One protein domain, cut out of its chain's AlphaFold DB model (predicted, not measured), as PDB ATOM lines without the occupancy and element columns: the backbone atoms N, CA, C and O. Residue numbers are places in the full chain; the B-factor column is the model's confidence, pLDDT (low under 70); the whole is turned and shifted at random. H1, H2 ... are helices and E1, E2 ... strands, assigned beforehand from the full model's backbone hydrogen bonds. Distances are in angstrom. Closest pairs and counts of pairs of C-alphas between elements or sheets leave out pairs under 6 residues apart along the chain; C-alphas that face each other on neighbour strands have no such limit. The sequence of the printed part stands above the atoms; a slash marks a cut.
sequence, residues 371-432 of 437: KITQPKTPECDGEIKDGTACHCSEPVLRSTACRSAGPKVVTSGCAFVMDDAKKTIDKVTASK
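This is residues 371 to 432 of the 437 residues of an uncharacterized protein of Polyangiaceae bacterium (UniProt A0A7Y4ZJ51). A small sheet of three antiparallel strands, E1 E2 E3, has the short helix H1 packed over one face, and a long stretch without a named element, residues 371 to 393, begins beside E3 and loops out past the end of the sheet away from the E2 to E3 turn. The printed part has 62 residues with one named helix and three named strands, in the order H1 E1 E2 E3. The class is mixed, helices and strands, though under half of the residues are in named elements. The whole is compact, with a radius of gyration of the C-alphas of 10.5 A, and its outline is elongated, spanning 33 by 19 by 18 A.

E2, residues 413 to 419, is 20.5 A long and starts at C-alpha 413 (-37.266, -22.356, 36.784). E3, residues 424 to 431, is 19.6 A long, bends by 53 degrees at residue 427 and ends at C-alpha 431 (-32.469, -22.345, 36.736). E1 is residues 408 to 410, 6.9 A. H1, residues 394 to 403, is 14.2 A long and begins at C-alpha 394 (-43.332, -11.337, 34.759).

The strands form a meander, each the antiparallel neighbour of the one before, with E1 and E3 as edge strands. In the hairpin E2 and E3, N 415 and O 429 are within hydrogen-bond range at 2.8 A. In the hairpin E1 and E2, N 409 and O 416 are 2.9 A apart, also within range. Residues 371 to 372 pair with residues 424 to 425 of E3, parallel. H1 is on the sheet in two layers, a helix on one face, at a height over the sheet of 9.5 A. It lies over E2 and only just over E1, on which 3 of its C-alphas fall. It runs across the strands, only just, at 62 degrees to E2 on the local plane. Its closest C-alphas to E2 are those of Ala 401 and Met 418, 7.1 A. In H1 every O i to N i+4 pair is within hydrogen-bond range.

The C-alphas farthest apart, Glu 383 and Ala 421, are 33.7 A apart. The printed part has no cut, the three links between named elements are tight, and no printed residue is under 70 in pLDDT.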
ATOM      1  N   LYS A 371     -38.424  -2.119  35.363       89.19
ATOM      2  CA  LYS A 371     -38.552  -2.503  33.958       89.19
ATOM      3  C   LYS A 371     -37.916  -3.878  33.743       89.19
ATOM      4  O   LYS A 371     -36.740  -4.061  34.049       89.19
ATOM      5  N   ILE A 372     -38.671  -4.821  33.185       89.75
ATOM      6  CA  ILE A 372     -38.184  -6.174  32.896       89.75
ATOM      7  C   ILE A 372     -37.593  -6.216  31.488       89.75
ATOM      8  O   ILE A 372     -38.192  -5.729  30.530       89.75
ATOM      9  N   THR A 373     -36.406  -6.803  31.366       92.69
ATOM     10  CA  THR A 373     -35.751  -7.089  30.089       92.69
ATOM     11  C   THR A 373     -35.424  -8.574  30.025       92.69
ATOM     12  O   THR A 373     -34.507  -9.051  30.691       92.69
ATOM     13  N   GLN A 374     -36.177  -9.304  29.207       92.94
ATOM     14  CA  GLN A 374     -36.009 -10.738  29.000       92.94
ATOM     15  C   GLN A 374     -36.321 -11.128  27.549       92.94
ATOM     16  O   GLN A 374     -37.027 -10.386  26.857       92.94
ATOM     17  N   PRO A 375     -35.810 -12.272  27.064       92.00
ATOM     18  CA  PRO A 375     -36.257 -12.859  25.807       92.00
ATOM     19  C   PRO A 375     -37.776 -13.075  25.784       92.00
ATOM     20  O   PRO A 375     -38.401 -13.305  26.818       92.00
ATOM     21  N   LYS A 376     -38.375 -13.034  24.588       90.44
ATOM     22  CA  LYS A 376     -39.781 -13.438  24.398       90.44
ATOM     23  C   LYS A 376     -39.957 -14.958  24.435       90.44
ATOM     24  O   LYS A 376     -41.022 -15.437  24.782       90.44
ATOM     25  N   THR A 377     -38.916 -15.688  24.045       89.38
ATOM     26  CA  THR A 377     -38.860 -17.149  23.928       89.38
ATOM     27  C   THR A 377     -37.399 -17.602  24.037       89.38
ATOM     28  O   THR A 377     -36.513 -16.803  23.706       89.38
ATOM     29  N   PRO A 378     -37.121 -18.870  24.381       90.88
ATOM     30  CA  PRO A 378     -38.069 -19.892  24.852       90.88
ATOM     31  C   PRO A 378     -38.509 -19.642  26.303       90.88
ATOM     32  O   PRO A 378     -37.844 -18.884  27.001       90.88
ATOM     33  N   GLU A 379     -39.615 -20.237  26.752       90.69
ATOM     34  CA  GLU A 379     -40.032 -20.204  28.165       90.69
ATOM     35  C   GLU A 379     -39.019 -20.936  29.049       90.69
ATOM     36  O   GLU A 379     -38.349 -21.852  28.590       90.69
ATOM     37  N   CYS A 380     -38.833 -20.497  30.294       87.44
ATOM     38  CA  CYS A 380     -37.833 -21.084  31.190       87.44
ATOM     39  C   CYS A 380     -38.241 -22.436  31.803       87.44
ATOM     40  O   CYS A 380     -37.453 -23.031  32.544       87.44
ATOM     41  N   ASP A 381     -39.454 -22.915  31.534       76.56
ATOM     42  CA  ASP A 381     -39.906 -24.250  31.902       76.56
ATOM     43  C   ASP A 381     -39.406 -25.321  30.903       76.56
ATOM     44  O   ASP A 381     -39.001 -25.047  29.774       76.56
ATOM     45  N   GLY A 382     -39.337 -26.578  31.352       70.75
ATOM     46  CA  GLY A 382     -38.903 -27.711  30.519       70.75
ATOM     47  C   GLY A 382     -37.389 -27.985  30.482       70.75
ATOM     48  O   GLY A 382     -36.654 -27.728  31.436       70.75
ATOM     49  N   GLU A 383     -36.907 -28.591  29.386       78.50
ATOM     50  CA  GLU A 383     -35.525 -29.098  29.230       78.50
ATOM     51  C   GLU A 383     -34.498 -28.021  28.827       78.50
ATOM     52  O   GLU A 383     -33.517 -28.295  28.132       78.50
ATOM     53  N   ILE A 384     -34.676 -26.778  29.269       84.81
ATOM     54  CA  ILE A 384     -33.671 -25.742  29.028       84.81
ATOM     55  C   ILE A 384     -32.438 -25.981  29.901       84.81
ATOM     56  O   ILE A 384     -32.512 -26.417  31.055       84.81
ATOM     57  N   LYS A 385     -31.260 -25.721  29.327       88.44
ATOM     58  CA  LYS A 385     -29.989 -25.776  30.047       88.44
ATOM     59  C   LYS A 385     -29.873 -24.590  31.006       88.44
ATOM     60  O   LYS A 385     -30.029 -23.446  30.582       88.44
ATOM     61  N   ASP A 386     -29.514 -24.856  32.256       89.25
ATOM     62  CA  ASP A 386     -29.256 -23.830  33.272       89.25
ATOM     63  C   ASP A 386     -28.330 -22.719  32.762       89.25
ATOM     64  O   ASP A 386     -27.336 -22.974  32.074       89.25
ATOM     65  N   GLY A 387     -28.679 -21.475  33.092       88.81
ATOM     66  CA  GLY A 387     -27.973 -20.272  32.652       88.81
ATOM     67  C   GLY A 387     -28.303 -19.814  31.225       88.81
ATOM     68  O   GLY A 387     -27.796 -18.779  30.796       88.81
ATOM     69  N   THR A 388     -29.150 -20.535  30.483       93.06
ATOM     70  CA  THR A 388     -29.609 -20.104  29.150       93.06
ATOM     71  C   THR A 388     -30.652 -19.002  29.280       93.06
ATOM     72  O   THR A 388     -31.558 -19.121  30.099       93.06
ATOM     73  N   ALA A 389     -30.547 -17.946  28.469       94.25
ATOM     74  CA  ALA A 389     -31.535 -16.870  28.445       94.25
ATOM     75  C   ALA A 389     -32.910 -17.396  28.002       94.25
ATOM     76  O   ALA A 389     -33.012 -18.083  26.985       94.25
ATOM     77  N   CYS A 390     -33.956 -17.065  28.754       93.12
ATOM     78  CA  CYS A 390     -35.311 -17.568  28.530       93.12
ATOM     79  C   CYS A 390     -36.360 -16.588  29.083       93.12
ATOM     80  O   CYS A 390     -36.021 -15.577  29.700       93.12
ATOM     81  N   HIS A 391     -37.631 -16.874  28.818       92.69
ATOM     82  CA  HIS A 391     -38.790 -16.092  29.217       92.69
ATOM     83  C   HIS A 391     -39.411 -16.654  30.502       92.69
ATOM     84  O   HIS A 391     -39.867 -17.795  30.535       92.69
ATOM     85  N   CYS A 392     -39.461 -15.837  31.549       90.12
ATOM     86  CA  CYS A 392     -40.192 -16.112  32.779       90.12
ATOM     87  C   CYS A 392     -41.464 -15.272  32.836       90.12
ATOM     88  O   CYS A 392     -41.485 -14.109  32.422       90.12
ATOM     89  N   SER A 393     -42.486 -15.824  33.485       86.69
ATOM     90  CA  SER A 393     -43.674 -15.071  33.878       86.69
ATOM     91  C   SER A 393     -43.273 -13.806  34.655       86.69
ATOM     92  O   SER A 393     -42.690 -13.880  35.740       86.69
ATOM     93  N   GLU A 394     -43.576 -12.629  34.101       85.25
ATOM     94  CA  GLU A 394     -43.332 -11.337  34.759       85.25
ATOM     95  C   GLU A 394     -43.935 -11.245  36.173       85.25
ATOM     96  O   GLU A 394     -43.231 -10.774  37.073       85.25
ATOM     97  N   PRO A 395     -45.170 -11.735  36.425       80.00
ATOM     98  CA  PRO A 395     -45.704 -11.911  37.776       80.00
ATOM     99  C   PRO A 395     -44.722 -12.557  38.765       80.00
ATOM    100  O   PRO A 395     -44.522 -12.055  39.876       80.00
ATOM    101  N   VAL A 396     -44.070 -13.647  38.348       80.56
ATOM    102  CA  VAL A 396     -43.123 -14.408  39.174       80.56
ATOM    103  C   VAL A 396     -41.850 -13.602  39.403       80.56
ATOM    104  O   VAL A 396     -41.409 -13.475  40.550       80.56
ATOM    105  N   LEU A 397     -41.296 -12.995  38.346       85.69
ATOM    106  CA  LEU A 397     -40.101 -12.151  38.446       85.69
ATOM    107  C   LEU A 397     -40.318 -11.002  39.434       85.69
ATOM    108  O   LEU A 397     -39.508 -10.816  40.334       85.69
ATOM    109  N   ARG A 398     -41.436 -10.275  39.332       82.88
ATOM    110  CA  ARG A 398     -41.756  -9.131  40.206       82.88
ATOM    111  C   ARG A 398     -42.009  -9.548  41.648       82.88
ATOM    112  O   ARG A 398     -41.526  -8.892  42.570       82.88
ATOM    113  N   SER A 399     -42.766 -10.629  41.855       79.75
ATOM    114  CA  SER A 399     -43.035 -11.148  43.200       79.75
ATOM    115  C   SER A 399     -41.736 -11.557  43.894       79.75
ATOM    116  O   SER A 399     -41.494 -11.166  45.037       79.75
ATOM    117  N   THR A 400     -40.855 -12.254  43.178       84.12
ATOM    118  CA  THR A 400     -39.581 -12.717  43.735       84.12
ATOM    119  C   THR A 400     -38.575 -11.578  43.895       84.12
ATOM    120  O   THR A 400     -37.886 -11.507  44.908       84.12
ATOM    121  N   ALA A 401     -38.531 -10.640  42.946       85.94
ATOM    122  CA  ALA A 401     -37.706  -9.436  43.014       85.94
ATOM    123  C   ALA A 401     -38.011  -8.621  44.275       85.94
ATOM    124  O   ALA A 401     -37.112  -8.172  44.980       85.94
ATOM    125  N   CYS A 402     -39.298  -8.478  44.586       82.00
ATOM    126  CA  CYS A 402     -39.734  -7.824  45.804       82.00
ATOM    127  C   CYS A 402     -39.252  -8.567  47.063       82.00
ATOM    128  O   CYS A 402     -38.750  -7.930  47.985       82.00
ATOM    129  N   ARG A 403     -39.390  -9.902  47.108       81.12
ATOM    130  CA  ARG A 403     -39.063 -10.711  48.300       81.12
ATOM    131  C   ARG A 403     -37.559 -10.875  48.528       81.12
ATOM    132  O   ARG A 403     -37.149 -11.172  49.643       81.12
ATOM    133  N   SER A 404     -36.739 -10.716  47.491       84.50
ATOM    134  CA  SER A 404     -35.298 -10.941  47.592       84.50
ATOM    135  C   SER A 404     -34.577  -9.753  48.219       84.50
ATOM    136  O   SER A 404     -34.788  -8.611  47.824       84.50
ATOM    137  N   ALA A 405     -33.654 -10.005  49.147       79.69
ATOM    138  CA  ALA A 405     -32.778  -8.966  49.688       79.69
ATOM    139  C   ALA A 405     -31.660  -8.565  48.699       79.69
ATOM    140  O   ALA A 405     -31.239  -7.404  48.665       79.69
ATOM    141  N   GLY A 406     -31.189  -9.515  47.885       83.75
ATOM    142  CA  GLY A 406     -29.988  -9.384  47.063       83.75
ATOM    143  C   GLY A 406     -30.251  -9.020  45.596       83.75
ATOM    144  O   GLY A 406     -31.351  -9.202  45.092       83.75
ATOM    145  N   PRO A 407     -29.229  -8.543  44.863       85.31
ATOM    146  CA  PRO A 407     -29.354  -8.176  43.452       85.31
ATOM    147  C   PRO A 407     -29.409  -9.382  42.506       85.31
ATOM    148  O   PRO A 407     -29.656  -9.205  41.324       85.31
ATOM    149  N   LYS A 408     -29.138 -10.602  42.979       89.56
ATOM    150  CA  LYS A 408     -29.249 -11.833  42.187       89.56
ATOM    151  C   LYS A 408     -30.292 -12.724  42.830       89.56
ATOM    152  O   LYS A 408     -30.215 -12.969  44.030       89.56
ATOM    153  N   VAL A 409     -31.221 -13.211  42.023       88.19
ATOM    154  CA  VAL A 409     -32.364 -13.992  42.485       88.19
ATOM    155  C   VAL A 409     -32.409 -15.303  41.721       88.19
ATOM    156  O   VAL A 409     -32.231 -15.310  40.504       88.19
ATOM    157  N   VAL A 410     -32.642 -16.402  42.438       85.00
ATOM    158  CA  VAL A 410     -32.734 -17.750  41.872       85.00
ATOM    159  C   VAL A 410     -33.982 -18.436  42.427       85.00
ATOM    160  O   VAL A 410     -34.106 -18.655  43.631       85.00
ATOM    161  N   THR A 411     -34.915 -18.774  41.544       82.12
ATOM    162  CA  THR A 411     -36.133 -19.539  41.839       82.12
ATOM    163  C   THR A 411     -36.104 -20.886  41.127       82.12
ATOM    164  O   THR A 411     -35.252 -21.140  40.272       82.12
ATOM    165  N   SER A 412     -37.086 -21.743  41.426       77.06
ATOM    166  CA  SER A 412     -37.357 -22.907  40.584       77.06
ATOM    167  C   SER A 412     -37.791 -22.418  39.201       77.06
ATOM    168  O   SER A 412     -38.814 -21.740  39.081       77.06
ATOM    169  N   GLY A 413     -36.999 -22.715  38.175       84.31
ATOM    170  CA  GLY A 413     -37.266 -22.356  36.784       84.31
ATOM    171  C   GLY A 413     -36.549 -21.095  36.301       84.31
ATOM    172  O   GLY A 413     -36.206 -21.032  35.129       84.31
ATOM    173  N   CYS A 414     -36.237 -20.119  37.161       89.75
ATOM    174  CA  CYS A 414     -35.763 -18.800  36.721       89.75
ATOM    175  C   CYS A 414     -34.630 -18.246  37.592       89.75
ATOM    176  O   CYS A 414     -34.659 -18.345  38.812       89.75
ATOM    177  N   ALA A 415     -33.657 -17.583  36.976       92.44
ATOM    178  CA  ALA A 415     -32.658 -16.761  37.649       92.44
ATOM    179  C   ALA A 415     -32.544 -15.405  36.955       92.44
ATOM    180  O   ALA A 415     -32.572 -15.332  35.730       92.44
ATOM    181  N   PHE A 416     -32.421 -14.328  37.727       94.31
ATOM    182  CA  PHE A 416     -32.368 -12.967  37.194       94.31
ATOM    183  C   PHE A 416     -31.561 -12.027  38.090       94.31
ATOM    184  O   PHE A 416     -31.217 -12.349  39.233       94.31
ATOM    185  N   VAL A 417     -31.253 -10.848  37.555       94.38
ATOM    186  CA  VAL A 417     -30.520  -9.792  38.253       94.38
ATOM    187  C   VAL A 417     -31.397  -8.554  38.381       94.38
ATOM    188  O   VAL A 417     -32.080  -8.154  37.443       94.38
ATOM    189  N   MET A 418     -31.373  -7.942  39.559       93.50
ATOM    190  CA  MET A 418     -31.989  -6.654  39.845       93.50
ATOM    191  C   MET A 418     -30.919  -5.565  39.901       93.50
ATOM    192  O   MET A 418     -29.925  -5.695  40.620       93.50
ATOM    193  N   ASP A 419     -31.153  -4.466  39.191       92.50
ATOM    194  CA  ASP A 419     -30.368  -3.234  39.283       92.50
ATOM    195  C   ASP A 419     -31.248  -2.160  39.935       92.50
ATOM    196  O   ASP A 419     -32.093  -1.542  39.284       92.50
ATOM    197  N   ASP A 420     -31.070  -1.960  41.246       88.94
ATOM    198  CA  ASP A 420     -31.838  -0.975  42.017       88.94
ATOM    199  C   ASP A 420     -31.588   0.468  41.541       88.94
ATOM    200  O   ASP A 420     -32.486   1.307  41.617       88.94
ATOM    201  N   ALA A 421     -30.388   0.765  41.027       90.50
ATOM    202  CA  ALA A 421     -30.033   2.106  40.568       90.50
ATOM    203  C   ALA A 421     -30.718   2.439  39.236       90.50
ATOM    204  O   ALA A 421     -31.199   3.556  39.045       90.50
ATOM    205  N   LYS A 422     -30.798   1.463  38.326       91.56
ATOM    206  CA  LYS A 422     -31.494   1.613  37.037       91.56
ATOM    207  C   LYS A 422     -32.974   1.254  37.090       91.56
ATOM    208  O   LYS A 422     -33.679   1.508  36.116       91.56
ATOM    209  N   LYS A 423     -33.441   0.684  38.203       90.31
ATOM    210  CA  LYS A 423     -34.798   0.150  38.375       90.31
ATOM    211  C   LYS A 423     -35.145  -0.880  37.292       90.31
ATOM    212  O   LYS A 423     -36.191  -0.787  36.645       90.31
ATOM    213  N   THR A 424     -34.256  -1.852  37.072       92.00
ATOM    214  CA  THR A 424     -34.429  -2.902  36.052       92.00
ATOM    215  C   THR A 424     -34.303  -4.310  36.623       92.00
ATOM    216  O   THR A 424     -33.530  -4.551  37.548       92.00
ATOM    217  N   ILE A 425     -35.042  -5.246  36.027       91.94
ATOM    218  CA  ILE A 425     -34.847  -6.693  36.156       91.94
ATOM    219  C   ILE A 425     -34.310  -7.183  34.810       91.94
ATOM    220  O   ILE A 425     -34.959  -6.989  33.780       91.94
ATOM    221  N   ASP A 426     -33.127  -7.786  34.798       94.38
ATOM    222  CA  ASP A 426     -32.462  -8.251  33.584       94.38
ATOM    223  C   ASP A 426     -31.797  -9.623  33.762       94.38
ATOM    224  O   ASP A 426     -31.922 -10.272  34.805       94.38
ATOM    225  N   LYS A 427     -31.123 -10.087  32.699       93.50
ATOM    226  CA  LYS A 427     -30.365 -11.352  32.672       93.50
ATOM    227  C   LYS A 427     -31.199 -12.546  33.142       93.50
ATOM    228  O   LYS A 427     -30.720 -13.390  33.893       93.50
ATOM    229  N   VAL A 428     -32.446 -12.597  32.679       94.00
ATOM    230  CA  VAL A 428     -33.356 -13.707  32.955       94.00
ATOM    231  C   VAL A 428     -32.853 -14.966  32.249       94.00
ATOM    232  O   VAL A 428     -32.640 -14.969  31.035       94.00
ATOM    233  N   THR A 429     -32.622 -16.017  33.028       93.75
ATOM    234  CA  THR A 429     -32.050 -17.293  32.591       93.75
ATOM    235  C   THR A 429     -32.732 -18.473  33.276       93.75
ATOM    236  O   THR A 429     -33.342 -18.309  34.331       93.75
ATOM    237  N   ALA A 430     -32.626 -19.666  32.695       91.69
ATOM    238  CA  ALA A 430     -33.202 -20.876  33.268       91.69
ATOM    239  C   ALA A 430     -32.399 -21.322  34.492       91.69
ATOM    240  O   ALA A 430     -31.165 -21.257  34.491       91.69
ATOM    241  N   SER A 431     -33.090 -21.815  35.519       86.88
ATOM    242  CA  SER A 431     -32.469 -22.345  36.736       86.88
ATOM    243  C   SER A 431     -33.165 -23.617  37.206       86.88
ATOM    244  O   SER A 431     -34.375 -23.607  37.439       86.88
ATOM    245  N   LYS A 432     -32.396 -24.689  37.426       78.25
ATOM    246  CA  LYS A 432     -32.857 -25.917  38.100       78.25
ATOM    247  C   LYS A 432     -32.484 -25.953  39.580       78.25
ATOM    248  O   LYS A 432     -32.776 -26.936  40.259       78.25
TER     249      LYS A 432